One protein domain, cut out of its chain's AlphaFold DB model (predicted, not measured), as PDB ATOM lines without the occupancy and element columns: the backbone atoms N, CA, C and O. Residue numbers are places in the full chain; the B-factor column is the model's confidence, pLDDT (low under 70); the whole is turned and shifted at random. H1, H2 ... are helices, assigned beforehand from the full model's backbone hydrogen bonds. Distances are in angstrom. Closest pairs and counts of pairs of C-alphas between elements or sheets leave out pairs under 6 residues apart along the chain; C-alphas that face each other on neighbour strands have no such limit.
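Overview. This is residues 162 to 310 of the 685 residues of an uncharacterized protein of Tahibacter aquaticus (UniProt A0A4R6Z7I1). H1 forms the core, with H3 running back beside it, the long H4 crossing it steeply at its first residues, and the short H5 packed crosswise near its last ones. H2 meets H3 through its last residues, while H6 lies far out at one end and touches no helix. The printed part has 149 residues, with six helices, H1 to H6 in order, and no named strand; the class is all helix, with under half of the residues in named elements. It is compact, with a radius of gyration of the C-alphas of 15.2 A and spans of 49 by 38 by 25 A.

Arrangement. Start at H1, residues 162 to 172, the hub. H3, residues 232 to 245, touches it, closest at the C-alphas of Val 165 and Thr 245, 6.1 A apart, at a shallow tilt of 28 degrees, opposite ways. H4, residues 250 to 269, touches H1 with residues 256 to 264 alone; the closest C-alphas are those of Gly 162 and Ser 260, 4.7 A apart. H5, residues 290 to 295, touches H1 about perpendicular at 87 degrees, closest at the C-alphas of Thr 171 and Arg 295, 6.9 A apart. H2, residues 208 to 221, touches H3 with residues 219 to 221 alone, closest at the C-alphas of Thr 221 and Met 234, 4.3 A apart. Every O i to N i+4 pair is within hydrogen-bond range in H1, H2, H3, H5 and in H6, residues 303 to 310; in H4 it is 14 of 16.

Along the chain. Find C-alpha 162 at (44.827, 90.097, 54.784), where H1 begins. H2 is 19.8 A long, H3 20.0 A and H4 27.9 A, with a kink of 25 degrees near residue 258. H6 ends at C-alpha 310, (31.327, 89.618, 60.854).

Size, cuts and confidence. The C-alphas farthest apart, those of Ser 228 and Ala 304, are 49.2 A apart. The printed part has no cut; H1 to H2 and H4 to H5 are long links. Look for pLDDT under 70 at residues 202 to 206.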
ATOM      1  N   GLY A 162      43.940  88.959  54.539       97.88
ATOM      2  CA  GLY A 162      44.827  90.097  54.784       97.88
ATOM      3  C   GLY A 162      45.776  89.839  55.959       97.88
ATOM      4  O   GLY A 162      46.979  90.057  55.837       97.88
ATOM      5  N   LEU A 163      45.271  89.296  57.070       98.62
ATOM      6  CA  LEU A 163      46.106  88.870  58.194       98.62
ATOM      7  C   LEU A 163      47.129  87.810  57.757       98.62
ATOM      8  O   LEU A 163      48.301  87.916  58.115       98.62
ATOM      9  N   ASP A 164      46.720  86.828  56.950       98.25
ATOM     10  CA  ASP A 164      47.629  85.807  56.419       98.25
ATOM     11  C   ASP A 164      48.756  86.436  55.586       98.25
ATOM     12  O   ASP A 164      49.921  86.102  55.799       98.25
ATOM     13  N   VAL A 165      48.443  87.385  54.690       98.44
ATOM     14  CA  VAL A 165      49.438  88.128  53.891       98.44
ATOM     15  C   VAL A 165      50.441  88.833  54.803       98.44
ATOM     16  O   VAL A 165      51.652  88.684  54.613       98.44
ATOM     17  N   ARG A 166      49.954  89.552  55.824       98.44
ATOM     18  CA  ARG A 166      50.812  90.272  56.771       98.44
ATOM     19  C   ARG A 166      51.762  89.327  57.506       98.44
ATOM     20  O   ARG A 166      52.969  89.560  57.551       98.44
ATOM     21  N   LEU A 167      51.230  88.247  58.070       98.50
ATOM     22  CA  LEU A 167      52.012  87.305  58.869       98.50
ATOM     23  C   LEU A 167      52.954  86.451  58.009       98.50
ATOM     24  O   LEU A 167      54.065  86.127  58.444       98.50
ATOM     25  N   ALA A 168      52.550  86.112  56.783       98.31
ATOM     26  CA  ALA A 168      53.403  85.435  55.816       98.31
ATOM     27  C   ALA A 168      54.585  86.320  55.409       98.31
ATOM     28  O   ALA A 168      55.719  85.838  55.407       98.31
ATOM     29  N   TYR A 169      54.350  87.609  55.138       98.56
ATOM     30  CA  TYR A 169      55.420  88.572  54.878       98.56
ATOM     31  C   TYR A 169      56.409  88.629  56.047       98.56
ATOM     32  O   TYR A 169      57.607  88.415  55.847       98.56
ATOM     33  N   ASP A 170      55.910  88.843  57.270       98.06
ATOM     34  CA  ASP A 170      56.751  88.955  58.469       98.06
ATOM     35  C   ASP A 170      57.608  87.693  58.683       98.06
ATOM     36  O   ASP A 170      58.762  87.789  59.100       98.06
ATOM     37  N   THR A 171      57.083  86.515  58.330       97.81
ATOM     38  CA  THR A 171      57.795  85.232  58.460       97.81
ATOM     39  C   THR A 171      58.812  85.001  57.334       97.81
ATOM     40  O   THR A 171      59.940  84.579  57.593       97.81
ATOM     41  N   VAL A 172      58.451  85.279  56.076       97.94
ATOM     42  CA  VAL A 172      59.325  85.069  54.904       97.94
ATOM     43  C   VAL A 172      60.477  86.076  54.875       97.94
ATOM     44  O   VAL A 172      61.594  85.732  54.483       97.94
ATOM     45  N   CYS A 173      60.223  87.311  55.304       97.81
ATOM     46  CA  CYS A 173      61.205  88.392  55.327       97.81
ATOM     47  C   CYS A 173      61.937  88.512  56.673       97.81
ATOM     48  O   CYS A 173      62.744  89.428  56.840       97.81
ATOM     49  N   ALA A 174      61.695  87.589  57.614       96.12
ATOM     50  CA  ALA A 174      62.234  87.640  58.968       96.12
ATOM     51  C   ALA A 174      63.759  87.810  58.993       96.12
ATOM     52  O   ALA A 174      64.246  88.631  59.751       96.12
ATOM     53  N   ASP A 175      64.526  87.125  58.149       94.50
ATOM     54  CA  ASP A 175      65.999  87.162  58.210       94.50
ATOM     55  C   ASP A 175      66.639  88.143  57.214       94.50
ATOM     56  O   ASP A 175      67.856  88.154  57.017       94.50
ATOM     57  N   VAL A 176      65.832  88.995  56.571       97.12
ATOM     58  CA  VAL A 176      66.326  89.990  55.616       97.12
ATOM     59  C   VAL A 176      66.630  91.300  56.340       97.12
ATOM     60  O   VAL A 176      65.730  91.968  56.850       97.12
ATOM     61  N   ASN A 177      67.903  91.707  56.346       93.81
ATOM     62  CA  ASN A 177      68.307  93.005  56.887       93.81
ATOM     63  C   ASN A 177      67.583  94.144  56.146       93.81
ATOM     64  O   ASN A 177      67.607  94.177  54.917       93.81
ATOM     65  N   ASN A 178      66.944  95.055  56.884       94.19
ATOM     66  CA  ASN A 178      66.059  96.107  56.357       94.19
ATOM     67  C   ASN A 178      64.868  95.604  55.513       94.19
ATOM     68  O   ASN A 178      64.258  96.393  54.805       94.19
ATOM     69  N   GLY A 179      64.530  94.312  55.568       95.50
ATOM     70  CA  GLY A 179      63.381  93.734  54.860       95.50
ATOM     71  C   GLY A 179      62.121  93.599  55.717       95.50
ATOM     72  O   GLY A 179      61.096  93.139  55.224       95.50
ATOM     73  N   ARG A 180      62.175  93.967  57.000       96.06
ATOM     74  CA  ARG A 180      61.050  93.836  57.937       96.06
ATOM     75  C   ARG A 180      60.145  95.068  57.886       96.06
ATOM     76  O   ARG A 180      60.634  96.193  57.772       96.06
ATOM     77  N   LEU A 181      58.837  94.849  57.990       96.94
ATOM     78  CA  LEU A 181      57.862  95.916  58.231       96.94
ATOM     79  C   LEU A 181      57.940  96.373  59.697       96.94
ATOM     80  O   LEU A 181      58.470  95.653  60.550       96.94
ATOM     81  N   LYS A 182      57.421  97.569  59.998       95.62
ATOM     82  CA  LYS A 182      57.363  98.071  61.378       95.62
ATOM     83  C   LYS A 182      56.483  97.162  62.248       95.62
ATOM     84  O   LYS A 182      55.538  96.523  61.782       95.62
ATOM     85  N   THR A 183      56.773  97.119  63.538       95.75
ATOM     86  CA  THR A 183      55.912  96.469  64.533       95.75
ATOM     87  C   THR A 183      55.126  97.524  65.299       95.75
ATOM     88  O   THR A 183      55.662  98.600  65.555       95.75
ATOM     89  N   GLY A 184      53.897  97.221  65.712       96.50
ATOM     90  CA  GLY A 184      53.157  98.090  66.633       96.50
ATOM     91  C   GLY A 184      53.187  97.615  68.080       96.50
ATOM     92  O   GLY A 184      53.904  96.683  68.442       96.50
ATOM     93  N   ALA A 185      52.390  98.278  68.914       96.56
ATOM     94  CA  ALA A 185      52.262  97.961  70.329       96.56
ATOM     95  C   ALA A 185      51.593  96.596  70.574       96.56
ATOM     96  O   ALA A 185      50.688  96.184  69.835       96.56
ATOM     97  N   GLU A 186      52.003  95.937  71.661       96.06
ATOM     98  CA  GLU A 186      51.316  94.769  72.224       96.06
ATOM     99  C   GLU A 186      49.824  95.068  72.494       96.06
ATOM    100  O   GLU A 186      49.465  96.225  72.731       96.06
ATOM    101  N   PRO A 187      48.933  94.057  72.458       95.62
ATOM    102  CA  PRO A 187      49.206  92.632  72.231       95.62
ATOM    103  C   PRO A 187      49.293  92.242  70.741       95.62
ATOM    104  O   PRO A 187      49.296  91.059  70.397       95.62
ATOM    105  N   TYR A 188      49.346  93.223  69.830       96.88
ATOM    106  CA  TYR A 188      49.339  92.991  68.383       96.88
ATOM    107  C   TYR A 188      50.579  93.586  67.699       96.88
ATOM    108  O   TYR A 188      50.459  94.548  66.938       96.88
ATOM    109  N   PRO A 189      51.780  92.994  67.880       96.50
ATOM    110  CA  PRO A 189      53.005  93.525  67.272       96.50
ATOM    111  C   PRO A 189      52.979  93.514  65.743       96.50
ATOM    112  O   PRO A 189      53.748  94.225  65.107       96.50
ATOM    113  N   TRP A 190      52.118  92.681  65.155       96.50
ATOM    114  CA  TRP A 190      51.927  92.581  63.712       96.50
ATOM    115  C   TRP A 190      51.087  93.734  63.142       96.50
ATOM    116  O   TRP A 190      51.069  93.905  61.935       96.50
ATOM    117  N   ALA A 191      50.385  94.520  63.960       98.00
ATOM    118  CA  ALA A 191      49.572  95.639  63.491       98.00
ATOM    119  C   ALA A 191      50.282  96.958  63.793       98.00
ATOM    120  O   ALA A 191      50.646  97.190  64.945       98.00
ATOM    121  N   TYR A 192      50.447  97.827  62.797       97.50
ATOM    122  CA  TYR A 192      51.055  99.156  62.951       97.50
ATOM    123  C   TYR A 192      50.290 100.003  63.970       97.50
ATOM    124  O   TYR A 192      49.090  99.802  64.149       97.50
ATOM    125  N   ASN A 193      50.964 100.938  64.647       97.00
ATOM    126  CA  ASN A 193      50.269 101.930  65.473       97.00
ATOM    127  C   ASN A 193      49.551 102.940  64.574       97.00
ATOM    128  O   ASN A 193      49.975 103.150  63.444       97.00
ATOM    129  N   LEU A 194      48.514 103.612  65.083       94.75
ATOM    130  CA  LEU A 194      47.778 104.609  64.292       94.75
ATOM    131  C   LEU A 194      48.683 105.733  63.764       94.75
ATOM    132  O   LEU A 194      48.540 106.124  62.617       94.75
ATOM    133  N   ASN A 195      49.664 106.173  64.556       93.62
ATOM    134  CA  ASN A 195      50.614 107.217  64.151       93.62
ATOM    135  C   ASN A 195      51.642 106.758  63.098       93.62
ATOM    136  O   ASN A 195      52.419 107.583  62.637       93.62
ATOM    137  N   ASP A 196      51.693 105.460  62.775       93.31
ATOM    138  CA  ASP A 196      52.521 104.896  61.697       93.31
ATOM    139  C   ASP A 196      51.690 104.642  60.418       93.31
ATOM    140  O   ASP A 196      52.153 103.963  59.495       93.31
ATOM    141  N   ILE A 197      50.428 105.085  60.392       92.25
ATOM    142  CA  ILE A 197      49.501 104.912  59.274       92.25
ATOM    143  C   ILE A 197      49.199 106.305  58.705       92.25
ATOM    144  O   ILE A 197      48.679 107.138  59.446       92.25
ATOM    145  N   PRO A 198      49.462 106.558  57.413       88.31
ATOM    146  CA  PRO A 198      49.197 107.857  56.804       88.31
ATOM    147  C   PRO A 198      47.696 108.158  56.746       88.31
ATOM    148  O   PRO A 198      46.867 107.245  56.735       88.31
ATOM    149  N   ASP A 199      47.353 109.442  56.667       83.81
ATOM    150  CA  ASP A 199      45.968 109.901  56.500       83.81
ATOM    151  C   ASP A 199      45.455 109.721  55.066       83.81
ATOM    152  O   ASP A 199      44.251 109.658  54.859       83.81
ATOM    153  N   ASP A 200      46.353 109.590  54.088       82.19
ATOM    154  CA  ASP A 200      46.020 109.391  52.680       82.19
ATOM    155  C   ASP A 200      46.925 108.309  52.069       82.19
ATOM    156  O   ASP A 200      48.155 108.396  52.117       82.19
ATOM    157  N   LEU A 201      46.299 107.271  51.510       77.12
ATOM    158  CA  LEU A 201      46.977 106.171  50.828       77.12
ATOM    159  C   LEU A 201      47.049 106.365  49.312       77.12
ATOM    160  O   LEU A 201      47.595 105.495  48.653       77.12
ATOM    161  N   ASP A 202      46.565 107.462  48.737       68.19
ATOM    162  CA  ASP A 202      46.755 107.753  47.311       68.19
ATOM    163  C   ASP A 202      48.121 108.406  47.048       68.19
ATOM    164  O   ASP A 202      48.661 108.345  45.941       68.19
ATOM    165  N   ASN A 203      48.758 108.935  48.096       57.56
ATOM    166  CA  ASN A 203      50.084 109.541  48.041       57.56
ATOM    167  C   ASN A 203      51.219 108.580  48.458       57.56
ATOM    168  O   ASN A 203      52.148 108.946  49.189       57.56
ATOM    169  N   LEU A 204      51.148 107.324  47.992       54.31
ATOM    170  CA  LEU A 204      52.035 106.227  48.420       54.31
ATOM    171  C   LEU A 204      53.534 106.494  48.200       54.31
ATOM    172  O   LEU A 204      54.378 105.875  48.846       54.31
ATOM    173  N   GLU A 205      53.893 107.385  47.276       51.06
ATOM    174  CA  GLU A 205      55.294 107.673  46.958       51.06
ATOM    175  C   GLU A 205      55.901 108.809  47.790       51.06
ATOM    176  O   GLU A 205      57.130 108.872  47.902       51.06
ATOM    177  N   LEU A 206      55.089 109.698  48.375       58.34
ATOM    178  CA  LEU A 206      55.590 110.878  49.095       58.34
ATOM    179  C   LEU A 206      55.508 110.738  50.617       58.34
ATOM    180  O   LEU A 206      56.297 111.388  51.309       58.34
ATOM    181  N   ASP A 207      54.638 109.872  51.140       78.69
ATOM    182  CA  ASP A 207      54.522 109.655  52.582       78.69
ATOM    183  C   ASP A 207      55.728 108.868  53.154       78.69
ATOM    184  O   ASP A 207      56.111 107.824  52.610       78.69
ATOM    185  N   PRO A 208      56.377 109.336  54.238       80.00
ATOM    186  CA  PRO A 208      57.566 108.685  54.789       80.00
ATOM    187  C   PRO A 208      57.320 107.254  55.294       80.00
ATOM    188  O   PRO A 208      58.210 106.408  55.145       80.00
ATOM    189  N   ASP A 209      56.148 106.957  55.856       83.75
ATOM    190  CA  ASP A 209      55.817 105.629  56.376       83.75
ATOM    191  C   ASP A 209      55.522 104.652  55.245       83.75
ATOM    192  O   ASP A 209      56.028 103.520  55.256       83.75
ATOM    193  N   VAL A 210      54.806 105.106  54.214       83.56
ATOM    194  CA  VAL A 210      54.592 104.299  53.008       83.56
ATOM    195  C   VAL A 210      55.910 104.024  52.297       83.56
ATOM    196  O   VAL A 210      56.200 102.871  51.971       83.56
ATOM    197  N   ARG A 211      56.772 105.032  52.130       85.56
ATOM    198  CA  ARG A 211      58.107 104.856  51.535       85.56
ATOM    199  C   ARG A 211      58.963 103.877  52.328       85.56
ATOM    200  O   ARG A 211      59.654 103.054  51.727       85.56
ATOM    201  N   SER A 212      58.924 103.944  53.660       89.62
ATOM    202  CA  SER A 212      59.654 103.001  54.510       89.62
ATOM    203  C   SER A 212      59.137 101.575  54.327       89.62
ATOM    204  O   SER A 212      59.942 100.653  54.194       89.62
ATOM    205  N   ALA A 213      57.818 101.377  54.298       92.38
ATOM    206  CA  ALA A 213      57.227 100.061  54.077       92.38
ATOM    207  C   ALA A 213      57.572  99.527  52.678       92.38
ATOM    208  O   ALA A 213      58.042  98.396  52.544       92.38
ATOM    209  N   LEU A 214      57.431 100.360  51.643       93.06
ATOM    210  CA  LEU A 214      57.767 100.021  50.263       93.06
ATOM    211  C   LEU A 214      59.243  99.644  50.113       93.06
ATOM    212  O   LEU A 214      59.563  98.684  49.408       93.06
ATOM    213  N   LEU A 215      60.147 100.355  50.794       94.12
ATOM    214  CA  LEU A 215      61.568 100.020  50.819       94.12
ATOM    215  C   LEU A 215      61.800  98.647  51.455       94.12
ATOM    216  O   LEU A 215      62.497  97.833  50.853       94.12
ATOM    217  N   SER A 216      61.189  98.350  52.607       96.81
ATOM    218  CA  SER A 216      61.295  97.028  53.237       96.81
ATOM    219  C   SER A 216      60.820  95.914  52.301       96.81
ATOM    220  O   SER A 216      61.533  94.925  52.096       96.81
ATOM    221  N   VAL A 217      59.665  96.109  51.658       97.31
ATOM    222  CA  VAL A 217      59.104  95.160  50.683       97.31
ATOM    223  C   VAL A 217      60.047  94.984  49.496       97.31
ATOM    224  O   VAL A 217      60.325  93.854  49.084       97.31
ATOM    225  N   THR A 218      60.606  96.079  48.985       96.75
ATOM    226  CA  THR A 218      61.578  96.084  47.884       96.75
ATOM    227  C   THR A 218      62.858  95.342  48.255       96.75
ATOM    228  O   THR A 218      63.333  94.515  47.483       96.75
ATOM    229  N   VAL A 219      63.411  95.579  49.444       97.81
ATOM    230  CA  VAL A 219      64.622  94.904  49.928       97.81
ATOM    231  C   VAL A 219      64.377  93.404  50.093       97.81
ATOM    232  O   VAL A 219      65.222  92.591  49.708       97.81
ATOM    233  N   CYS A 220      63.209  93.011  50.608       98.38
ATOM    234  CA  CYS A 220      62.878  91.602  50.763       98.38
ATOM    235  C   CYS A 220      62.669  90.894  49.416       98.38
ATOM    236  O   CYS A 220      63.274  89.846  49.165       98.38
ATOM    237  N   THR A 221      61.840  91.454  48.539       98.19
ATOM    238  CA  THR A 221      61.263  90.733  47.387       98.19
ATOM    239  C   THR A 221      61.776  91.210  46.030       98.19
ATOM    240  O   THR A 221      61.658  90.499  45.035       98.19
ATOM    241  N   GLY A 222      62.350  92.413  45.964       97.56
ATOM    242  CA  GLY A 222      62.713  93.079  44.718       97.56
ATOM    243  C   GLY A 222      61.516  93.487  43.853       97.56
ATOM    244  O   GLY A 222      61.729  93.804  42.688       97.56
ATOM    245  N   ILE A 223      60.280  93.467  44.371       95.38
ATOM    246  CA  ILE A 223      59.044  93.596  43.573       95.38
ATOM    247  C   ILE A 223      58.937  94.913  42.786       95.38
ATOM    248  O   ILE A 223      58.410  94.929  41.682       95.38
ATOM    249  N   THR A 224      59.516  96.003  43.290       93.31
ATOM    250  CA  THR A 224      59.557  97.308  42.599       93.31
ATOM    251  C   THR A 224      60.751  97.454  41.649       93.31
ATOM    252  O   THR A 224      60.839  98.420  40.893       93.31
ATOM    253  N   LEU A 225      61.693  96.506  41.671       95.94
ATOM    254  CA  LEU A 225      62.874  96.517  40.815       95.94
ATOM    255  C   LEU A 225      62.572  95.840  39.471       95.94
ATOM    256  O   LEU A 225      61.839  94.842  39.443       95.94
ATOM    257  N   PRO A 226      63.220  96.276  38.371       96.00
ATOM    258  CA  PRO A 226      63.241  95.519  37.126       96.00
ATOM    259  C   PRO A 226      63.680  94.068  37.356       96.00
ATOM    260  O   PRO A 226      64.652  93.804  38.068       96.00
ATOM    261  N   GLN A 227      63.002  93.115  36.711       93.88
ATOM    262  CA  GLN A 227      63.267  91.682  36.903       93.88
ATOM    263  C   GLN A 227      64.736  91.291  36.649       93.88
ATOM    264  O   GLN A 227      65.251  90.376  37.298       93.88
ATOM    265  N   SER A 228      65.427  92.009  35.757       95.50
ATOM    266  CA  SER A 228      66.834  91.789  35.395       95.50
ATOM    267  C   SER A 228      67.827  92.039  36.532       95.50
ATOM    268  O   SER A 228      68.909  91.455  36.516       95.50
ATOM    269  N   ILE A 229      67.476  92.863  37.525       96.81
ATOM    270  CA  ILE A 229      68.367  93.216  38.643       96.81
ATOM    271  C   ILE A 229      67.967  92.560  39.970       96.81
ATOM    272  O   ILE A 229      68.643  92.745  40.981       96.81
ATOM    273  N   ARG A 230      66.886  91.766  39.992       97.75
ATOM    274  CA  ARG A 230      66.477  91.015  41.188       97.75
ATOM    275  C   ARG A 230      67.469  89.889  41.475       97.75
ATOM    276  O   ARG A 230      67.827  89.112  40.588       97.75
ATOM    277  N   THR A 231      67.878  89.763  42.735       97.81
ATOM    278  CA  THR A 231      68.718  88.643  43.190       97.81
ATOM    279  C   THR A 231      67.926  87.327  43.218       97.81
ATOM    280  O   THR A 231      66.694  87.335  43.224       97.81
ATOM    281  N   ASN A 232      68.616  86.179  43.282       97.88
ATOM    282  CA  ASN A 232      67.950  84.876  43.439       97.88
ATOM    283  C   ASN A 232      67.082  84.827  44.704       97.88
ATOM    284  O   ASN A 232      65.911  84.477  44.615       97.88
ATOM    285  N   GLY A 233      67.606  85.288  45.846       97.88
ATOM    286  CA  GLY A 233      66.848  85.307  47.100       97.88
ATOM    287  C   GLY A 233      65.608  86.210  47.055       97.88
ATOM    288  O   GLY A 233      64.579  85.860  47.624       97.88
ATOM    289  N   MET A 234      65.671  87.347  46.350       98.44
ATOM    290  CA  MET A 234      64.497  88.201  46.108       98.44
ATOM    291  C   MET A 234      63.418  87.448  45.324       98.44
ATOM    292  O   MET A 234      62.273  87.384  45.767       98.44
ATOM    293  N   ARG A 235      63.798  86.819  44.202       98.25
ATOM    294  CA  ARG A 235      62.880  86.030  43.365       98.25
ATOM    295  C   ARG A 235      62.262  84.858  44.124       98.25
ATOM    296  O   ARG A 235      61.066  84.626  44.003       98.25
ATOM    297  N   GLU A 236      63.053  84.145  44.919       97.75
ATOM    298  CA  GLU A 236      62.581  83.014  45.722       97.75
ATOM    299  C   GLU A 236      61.553  83.443  46.773       97.75
ATOM    300  O   GLU A 236      60.505  82.807  46.890       97.75
ATOM    301  N   ARG A 237      61.810  84.539  47.501       98.12
ATOM    302  CA  ARG A 237      60.874  85.079  48.501       98.12
ATOM    303  C   ARG A 237      59.601  85.623  47.865       98.12
ATOM    304  O   ARG A 237      58.521  85.320  48.361       98.12
ATOM    305  N   LEU A 238      59.714  86.353  46.751       98.44
ATOM    306  CA  LEU A 238      58.562  86.830  45.981       98.44
ATOM    307  C   LEU A 238      57.686  85.656  45.525       98.44
ATOM    308  O   LEU A 238      56.507  85.606  45.860       98.44
ATOM    309  N   ALA A 239      58.281  84.660  44.865       97.88
ATOM    310  CA  ALA A 239      57.559  83.482  44.394       97.88
ATOM    311  C   ALA A 239      56.947  82.672  45.548       97.88
ATOM    312  O   ALA A 239      55.875  82.088  45.404       97.88
ATOM    313  N   ARG A 240      57.616  82.616  46.707       97.38
ATOM    314  CA  ARG A 240      57.080  81.969  47.909       97.38
ATOM    315  C   ARG A 240      55.845  82.707  48.432       97.38
ATOM    316  O   ARG A 240      54.835  82.054  48.666       97.38
ATOM    317  N   LEU A 241      55.891  84.037  48.543       98.00
ATOM    318  CA  LEU A 241      54.738  84.851  48.947       98.00
ATOM    319  C   LEU A 241      53.570  84.721  47.962       98.00
ATOM    320  O   LEU A 241      52.443  84.507  48.401       98.00
ATOM    321  N   GLN A 242      53.824  84.760  46.652       97.56
ATOM    322  CA  GLN A 242      52.788  84.568  45.627       97.56
ATOM    323  C   GLN A 242      52.109  83.194  45.738       97.56
ATOM    324  O   GLN A 242      50.895  83.080  45.583       97.56
ATOM    325  N   ARG A 243      52.868  82.133  46.053       95.69
ATOM    326  CA  ARG A 243      52.298  80.796  46.286       95.69
ATOM    327  C   ARG A 243      51.464  80.720  47.565       95.69
ATOM    328  O   ARG A 243      50.365  80.188  47.510       95.69
ATOM    329  N   ILE A 244      51.974  81.246  48.682       94.75
ATOM    330  CA  ILE A 244      51.288  81.217  49.989       94.75
ATOM    331  C   ILE A 244      49.969  81.990  49.934       94.75
ATOM    332  O   ILE A 244      48.949  81.529  50.435       94.75
ATOM    333  N   THR A 245      50.004  83.181  49.339       94.88
ATOM    334  CA  THR A 245      48.862  84.106  49.308       94.88
ATOM    335  C   THR A 245      47.898  83.813  48.162       94.88
ATOM    336  O   THR A 245      46.761  84.273  48.177       94.88
ATOM    337  N   GLY A 246      48.343  83.066  47.147       94.00
ATOM    338  CA  GLY A 246      47.570  82.826  45.934       94.00
ATOM    339  C   GLY A 246      47.398  84.069  45.055       94.00
ATOM    340  O   GLY A 246      46.524  84.048  44.188       94.00
ATOM    341  N   ILE A 247      48.203  85.116  45.263       96.69
ATOM    342  CA  ILE A 247      48.218  86.367  44.488       96.69
ATOM    343  C   ILE A 247      49.391  86.289  43.511       96.69
ATOM    344  O   ILE A 247      50.542  86.210  43.942       96.69
ATOM    345  N   GLN A 248      49.117  86.237  42.209       95.75
ATOM    346  CA  GLN A 248      50.147  86.036  41.188       95.75
ATOM    347  C   GLN A 248      50.630  87.349  40.577       95.75
ATOM    348  O   GLN A 248      51.807  87.460  40.236       95.75
ATOM    349  N   ASP A 249      49.764  88.347  40.448       96.25
ATOM    350  CA  ASP A 249      50.145  89.641  39.904       96.25
ATOM    351  C   ASP A 249      50.944  90.453  40.937       96.25
ATOM    352  O   ASP A 249      50.577  90.585  42.106       96.25
ATOM    353  N   GLU A 250      52.085  90.997  40.511       96.00
ATOM    354  CA  GLU A 250      52.996  91.706  41.413       96.00
ATOM    355  C   GLU A 250      52.400  93.021  41.938       96.00
ATOM    356  O   GLU A 250      52.677  93.403  43.079       96.00
ATOM    357  N   LYS A 251      51.555  93.708  41.154       93.75
ATOM    358  CA  LYS A 251      50.891  94.938  41.607       93.75
ATOM    359  C   LYS A 251      49.826  94.611  42.642       93.75
ATOM    360  O   LYS A 251      49.750  95.288  43.666       93.75
ATOM    361  N   PHE A 252      49.050  93.553  42.422       96.38
ATOM    362  CA  PHE A 252      48.098  93.071  43.416       96.38
ATOM    363  C   PHE A 252      48.777  92.572  44.684       96.38
ATOM    364  O   PHE A 252      48.279  92.856  45.772       96.38
ATOM    365  N   LEU A 253      49.919  91.887  44.592       97.44
ATOM    366  CA  LEU A 253      50.652  91.466  45.786       97.44
ATOM    367  C   LEU A 253      51.141  92.677  46.580       97.44
ATOM    368  O   LEU A 253      50.955  92.722  47.794       97.44
ATOM    369  N   LEU A 254      51.709  93.681  45.907       95.06
ATOM    370  CA  LEU A 254      52.114  94.924  46.559       95.06
ATOM    371  C   LEU A 254      50.919  95.638  47.213       95.06
ATOM    372  O   LEU A 254      51.012  96.060  48.365       95.06
ATOM    373  N   THR A 255      49.784  95.702  46.514       93.44
ATOM    374  CA  THR A 255      48.537  96.304  47.016       93.44
ATOM    375  C   THR A 255      48.011  95.562  48.245       93.44
ATOM    376  O   THR A 255      47.705  96.183  49.259       93.44
ATOM    377  N   ASN A 256      47.969  94.230  48.217       96.62
ATOM    378  CA  ASN A 256      47.534  93.418  49.354       96.62
ATOM    379  C   ASN A 256      48.496  93.526  50.549       96.62
ATOM    380  O   ASN A 256      48.046  93.531  51.696       96.62
ATOM    381  N   ILE A 257      49.808  93.664  50.321       96.62
ATOM    382  CA  ILE A 257      50.766  93.969  51.396       96.62
ATOM    383  C   ILE A 257      50.454  95.341  52.010       96.62
ATOM    384  O   ILE A 257      50.432  95.463  53.234       96.62
ATOM    385  N   ALA A 258      50.146  96.358  51.201       94.19
ATOM    386  CA  ALA A 258      49.745  97.667  51.713       94.19
ATOM    387  C   ALA A 258      48.435  97.593  52.519       94.19
ATOM    388  O   ALA A 258      48.392  98.064  53.655       94.19
ATOM    389  N   TYR A 259      47.396  96.925  52.008       95.50
ATOM    390  CA  TYR A 259      46.110  96.762  52.702       95.50
ATOM    391  C   TYR A 259      46.256  95.984  54.015       95.50
ATOM    392  O   TYR A 259      45.731  96.397  55.047       95.50
ATOM    393  N   SER A 260      47.015  94.889  54.009       97.25
ATOM    394  CA  SER A 260      47.293  94.087  55.208       97.25
ATOM    395  C   SER A 260      48.210  94.782  56.222       97.25
ATOM    396  O   SER A 260      48.283  94.367  57.379       97.25
ATOM    397  N   THR A 261      48.891  95.855  55.815       96.38
ATOM    398  CA  THR A 261      49.761  96.651  56.685       96.38
ATOM    399  C   THR A 261      49.029  97.857  57.258       96.38
ATOM    400  O   THR A 261      48.978  98.005  58.476       96.38
ATOM    401  N   PHE A 262      48.446  98.697  56.407       95.94
ATOM    402  CA  PHE A 262      47.843  99.968  56.800       95.94
ATOM    403  C   PHE A 262      46.364  99.802  57.142       95.94
ATOM    404  O   PHE A 262      45.974 100.002  58.290       95.94
ATOM    405  N   VAL A 263      45.553  99.353  56.183       96.12
ATOM    406  CA  VAL A 263      44.093  99.265  56.347       96.12
ATOM    407  C   VAL A 263      43.711  98.266  57.441       96.12
ATOM    408  O   VAL A 263      42.898  98.585  58.299       96.12
ATOM    409  N   LEU A 264      44.322  97.078  57.466       97.75
ATOM    410  CA  LEU A 264      44.050  96.067  58.494       97.75
ATOM    411  C   LEU A 264      44.404  96.573  59.905       97.75
ATOM    412  O   LEU A 264      43.652  96.342  60.854       97.75
ATOM    413  N   SER A 265      45.529  97.281  60.043       97.94
ATOM    414  CA  SER A 265      45.946  97.867  61.324       97.94
ATOM    415  C   SER A 265      45.010  98.991  61.763       97.94
ATOM    416  O   SER A 265      44.683  99.085  62.943       97.94
ATOM    417  N   ASP A 266      44.543  99.807  60.822       97.50
ATOM    418  CA  ASP A 266      43.565 100.863  61.067       97.50
ATOM    419  C   ASP A 266      42.204 100.285  61.486       97.50
ATOM    420  O   ASP A 266      41.648 100.710  62.494       97.50
ATOM    421  N   VAL A 267      41.717  99.229  60.821       97.94
ATOM    422  CA  VAL A 267      40.506  98.505  61.250       97.94
ATOM    423  C   VAL A 267      40.633  98.001  62.683       97.94
ATOM    424  O   VAL A 267      39.700  98.157  63.469       97.94
ATOM    425  N   LEU A 268      41.783  97.421  63.031       98.25
ATOM    426  CA  LEU A 268      42.033  96.920  64.375       98.25
ATOM    427  C   LEU A 268      42.107  98.044  65.418       98.25
ATOM    428  O   LEU A 268      41.577  97.874  66.515       98.25
ATOM    429  N   ARG A 269      42.810  99.146  65.131       97.38
ATOM    430  CA  ARG A 269      43.203 100.131  66.153       97.38
ATOM    431  C   ARG A 269      42.321 101.371  66.233       97.38
ATOM    432  O   ARG A 269      42.322 101.997  67.287       97.38
ATOM    433  N   ALA A 270      41.623 101.753  65.169       96.56
ATOM    434  CA  ALA A 270      40.885 103.011  65.152       96.56
ATOM    435  C   ALA A 270      39.681 102.978  66.109       96.56
ATOM    436  O   ALA A 270      38.968 101.975  66.213       96.56
ATOM    437  N   ALA A 271      39.463 104.094  66.809       93.75
ATOM    438  CA  ALA A 271      38.447 104.217  67.854       93.75
ATOM    439  C   ALA A 271      37.011 104.266  67.305       93.75
ATOM    440  O   ALA A 271      36.055 104.013  68.036       93.75
ATOM    441  N   ASP A 272      36.829 104.617  66.037       92.50
ATOM    442  CA  ASP A 272      35.563 104.534  65.302       92.50
ATOM    443  C   ASP A 272      35.322 103.136  64.701       92.50
ATOM    444  O   ASP A 272      34.284 102.910  64.083       92.50
ATOM    445  N   LYS A 273      36.259 102.196  64.907       95.50
ATOM    446  CA  LYS A 273      36.201 100.817  64.409       95.50
ATOM    447  C   LYS A 273      36.294  99.803  65.547       95.50
ATOM    448  O   LYS A 273      35.434  99.767  66.427       95.50
ATOM    449  N   MET A 274      37.322  98.953  65.545       97.06
ATOM    450  CA  MET A 274      37.444  97.888  66.534       97.06
ATOM    451  C   MET A 274      38.075  98.340  67.852       97.06
ATOM    452  O   MET A 274      37.942  97.615  68.836       97.06
ATOM    453  N   ASP A 275      38.696  99.523  67.907       96.06
ATOM    454  CA  ASP A 275      39.232 100.127  69.138       96.06
ATOM    455  C   ASP A 275      40.153  99.169  69.924       96.06
ATOM    456  O   ASP A 275      40.012  98.938  71.123       96.06
ATOM    457  N   GLY A 276      41.057  98.500  69.202       96.88
ATOM    458  CA  GLY A 276      42.009  97.535  69.754       96.88
ATOM    459  C   GLY A 276      41.446  96.134  70.010       96.88
ATOM    460  O   GLY A 276      42.165  95.285  70.533       96.88
ATOM    461  N   ARG A 277      40.195  95.841  69.644       97.25
ATOM    462  CA  ARG A 277      39.577  94.519  69.838       97.25
ATOM    463  C   ARG A 277      39.730  93.661  68.590       97.25
ATOM    464  O   ARG A 277      39.073  93.915  67.594       97.25
ATOM    465  N   ASN A 278      40.591  92.648  68.607       97.81
ATOM    466  CA  ASN A 278      40.932  91.916  67.382       97.81
ATOM    467  C   ASN A 278      39.838  90.937  66.902       97.81
ATOM    468  O   ASN A 278      39.640  89.918  67.563       97.81
ATOM    469  N   PRO A 279      39.207  91.142  65.726       97.62
ATOM    470  CA  PRO A 279      38.261  90.182  65.154       97.62
ATOM    471  C   PRO A 279      38.922  89.148  64.223       97.62
ATOM    472  O   PRO A 279      38.239  88.258  63.713       97.62
ATOM    473  N   PHE A 280      40.226  89.253  63.954       97.75
ATOM    474  CA  PHE A 280      40.911  88.466  62.926       97.75
ATOM    475  C   PHE A 280      41.679  87.290  63.516       97.75
ATOM    476  O   PHE A 280      42.217  87.365  64.625       97.75
ATOM    477  N   GLY A 281      41.779  86.198  62.760       96.50
ATOM    478  CA  GLY A 281      42.564  85.052  63.198       96.50
ATOM    479  C   GLY A 281      42.892  84.046  62.108       96.50
ATOM    480  O   GLY A 281      42.263  83.993  61.055       96.50
ATOM    481  N   ASN A 282      43.887  83.212  62.404       97.56
ATOM    482  CA  ASN A 282      44.394  82.186  61.491       97.56
ATOM    483  C   ASN A 282      44.584  80.813  62.168       97.56
ATOM    484  O   ASN A 282      45.338  79.954  61.694       97.56
ATOM    485  N   ILE A 283      43.906  80.596  63.299       96.56
ATOM    486  CA  ILE A 283      43.851  79.286  63.951       96.56
ATOM    487  C   ILE A 283      43.190  78.283  63.000       96.56
ATOM    488  O   ILE A 283      42.115  78.539  62.461       96.56
ATOM    489  N   GLY A 284      43.851  77.145  62.784       95.31
ATOM    490  CA  GLY A 284      43.402  76.086  61.874       95.31
ATOM    491  C   GLY A 284      43.723  76.305  60.390       95.31
ATOM    492  O   GLY A 284      43.524  75.379  59.612       95.31
ATOM    493  N   ALA A 285      44.241  77.475  59.993       96.56
ATOM    494  CA  ALA A 285      44.664  77.715  58.613       96.56
ATOM    495  C   ALA A 285      45.944  76.934  58.270       96.56
ATOM    496  O   ALA A 285      46.882  76.906  59.069       96.56
ATOM    497  N   MET A 286      45.988  76.348  57.074       94.56
ATOM    498  CA  MET A 286      47.141  75.617  56.534       94.56
ATOM    499  C   MET A 286      47.562  76.258  55.210       94.56
ATOM    500  O   MET A 286      46.728  76.392  54.313       94.56
ATOM    501  N   TYR A 287      48.836  76.628  55.070       94.12
ATOM    502  CA  TYR A 287      49.323  77.426  53.928       94.12
ATOM    503  C   TYR A 287      50.040  76.612  52.847       94.12
ATOM    504  O   TYR A 287      50.652  77.185  51.947       94.12
ATOM    505  N   ALA A 288      49.997  75.280  52.947       89.69
ATOM    506  CA  ALA A 288      50.722  74.365  52.061       89.69
ATOM    507  C   ALA A 288      52.239  74.663  51.982       89.69
ATOM    508  O   ALA A 288      52.892  74.386  50.976       89.69
ATOM    509  N   ASP A 289      52.804  75.198  53.067       94.19
ATOM    510  CA  ASP A 289      54.223  75.496  53.234       94.19
ATOM    511  C   ASP A 289      54.611  75.132  54.673       94.19
ATOM    512  O   ASP A 289      54.335  75.871  55.614       94.19
ATOM    513  N   ALA A 290      55.225  73.957  54.850       93.62
ATOM    514  CA  ALA A 290      55.473  73.387  56.176       93.62
ATOM    515  C   ALA A 290      56.416  74.240  57.045       93.62
ATOM    516  O   ALA A 290      56.249  74.296  58.263       93.62
ATOM    517  N   ASP A 291      57.391  74.919  56.431       94.25
ATOM    518  CA  ASP A 291      58.284  75.829  57.153       94.25
ATOM    519  C   ASP A 291      57.506  77.058  57.640       94.25
ATOM    520  O   ASP A 291      57.606  77.417  58.813       94.25
ATOM    521  N   LEU A 292      56.669  77.651  56.781       95.75
ATOM    522  CA  LEU A 292      55.790  78.749  57.176       95.75
ATOM    523  C   LEU A 292      54.822  78.311  58.279       95.75
ATOM    524  O   LEU A 292      54.759  78.966  59.313       95.75
ATOM    525  N   ASP A 293      54.104  77.203  58.095       96.44
ATOM    526  CA  ASP A 293      53.090  76.712  59.036       96.44
ATOM    527  C   ASP A 293      53.652  76.488  60.449       96.44
ATOM    528  O   ASP A 293      52.922  76.674  61.428       96.44
ATOM    529  N   SER A 294      54.942  76.140  60.548       96.25
ATOM    530  CA  SER A 294      55.663  75.921  61.808       96.25
ATOM    531  C   SER A 294      56.145  77.198  62.512       96.25
ATOM    532  O   SER A 294      56.378  77.170  63.720       96.25
ATOM    533  N   ARG A 295      56.305  78.309  61.781       96.50
ATOM    534  CA  ARG A 295      56.911  79.558  62.289       96.50
ATOM    535  C   ARG A 295      55.955  80.743  62.313       96.50
ATOM    536  O   ARG A 295      56.170  81.681  63.081       96.50
ATOM    537  N   ILE A 296      54.925  80.723  61.472       97.31
ATOM    538  CA  ILE A 296      53.969  81.816  61.351       97.31
ATOM    539  C   ILE A 296      53.231  82.024  62.671       97.31
ATOM    540  O   ILE A 296      52.793  81.078  63.333       97.31
ATOM    541  N   ARG A 297      53.077  83.290  63.058       97.12
ATOM    542  CA  ARG A 297      52.324  83.652  64.258       97.12
ATOM    543  C   ARG A 297      50.887  83.142  64.143       97.12
ATOM    544  O   ARG A 297      50.212  83.368  63.139       97.12
ATOM    545  N   ARG A 298      50.410  82.493  65.203       97.00
ATOM    546  CA  ARG A 298      49.018  82.063  65.337       97.00
ATOM    547  C   ARG A 298      48.246  83.089  66.158       97.00
ATOM    548  O   ARG A 298      48.624  83.383  67.289       97.00
ATOM    549  N   VAL A 299      47.212  83.670  65.557       97.62
ATOM    550  CA  VAL A 299      46.407  84.748  66.140       97.62
ATOM    551  C   VAL A 299      44.997  84.234  66.388       97.62
ATOM    552  O   VAL A 299      44.332  83.760  65.466       97.62
ATOM    553  N   THR A 300      44.553  84.356  67.636       95.75
ATOM    554  CA  THR A 300      43.190  84.036  68.060       95.75
ATOM    555  C   THR A 300      42.352  85.319  68.062       95.75
ATOM    556  O   THR A 300      42.794  86.319  68.641       95.75
ATOM    557  N   PRO A 301      41.164  85.325  67.433       96.50
ATOM    558  CA  PRO A 301      40.266  86.468  67.497       96.50
ATOM    559  C   PRO A 301      39.611  86.562  68.883       96.50
ATOM    560  O   PRO A 301      39.368  85.547  69.536       96.50
ATOM    561  N   GLN A 302      39.290  87.778  69.317       97.56
ATOM    562  CA  GLN A 302      38.422  88.007  70.471       97.56
ATOM    563  C   GLN A 302      36.973  87.644  70.089       97.56
ATOM    564  O   GLN A 302      36.500  88.105  69.042       97.56
ATOM    565  N   PRO A 303      36.262  86.817  70.881       97.31
ATOM    566  CA  PRO A 303      34.949  86.301  70.509       97.31
ATOM    567  C   PRO A 303      33.916  87.375  70.152       97.31
ATOM    568  O   PRO A 303      33.307  87.288  69.084       97.31
ATOM    569  N   ALA A 304      33.707  88.393  70.995       97.88
ATOM    570  CA  ALA A 304      32.684  89.404  70.714       97.88
ATOM    571  C   ALA A 304      33.090  90.308  69.542       97.88
ATOM    572  O   ALA A 304      32.247  90.662  68.720       97.88
ATOM    573  N   ALA A 305      34.386  90.619  69.421       98.06
ATOM    574  CA  ALA A 305      34.922  91.392  68.304       98.06
ATOM    575  C   ALA A 305      34.689  90.683  66.962       98.06
ATOM    576  O   ALA A 305      34.271  91.316  65.994       98.06
ATOM    577  N   ARG A 306      34.908  89.360  66.907       97.69
ATOM    578  CA  ARG A 306      34.644  88.541  65.716       97.69
ATOM    579  C   ARG A 306      33.178  88.603  65.309       97.69
ATOM    580  O   ARG A 306      32.880  88.811  64.138       97.69
ATOM    581  N   VAL A 307      32.275  88.406  66.266       98.06
ATOM    582  CA  VAL A 307      30.828  88.400  66.015       98.06
ATOM    583  C   VAL A 307      30.362  89.760  65.501       98.06
ATOM    584  O   VAL A 307      29.649  89.817  64.503       98.06
ATOM    585  N   GLU A 308      30.809  90.848  66.130       97.56
ATOM    586  CA  GLU A 308      30.512  92.217  65.703       97.56
ATOM    587  C   GLU A 308      31.033  92.506  64.295       97.56
ATOM    588  O   GLU A 308      30.261  92.922  63.431       97.56
ATOM    589  N   PHE A 309      32.319  92.248  64.039       97.94
ATOM    590  CA  PHE A 309      32.928  92.549  62.747       97.94
ATOM    591  C   PHE A 309      32.264  91.761  61.617       97.94
ATOM    592  O   PHE A 309      31.923  92.339  60.586       97.94
ATOM    593  N   ASN A 310      32.018  90.463  61.823       96.94
ATOM    594  CA  ASN A 310      31.327  89.618  60.854       96.94
ATOM    595  C   ASN A 310      29.890  90.093  60.628       96.94
ATOM    596  O   ASN A 310      29.445  90.177  59.489       96.94
TER     597      ASN A 310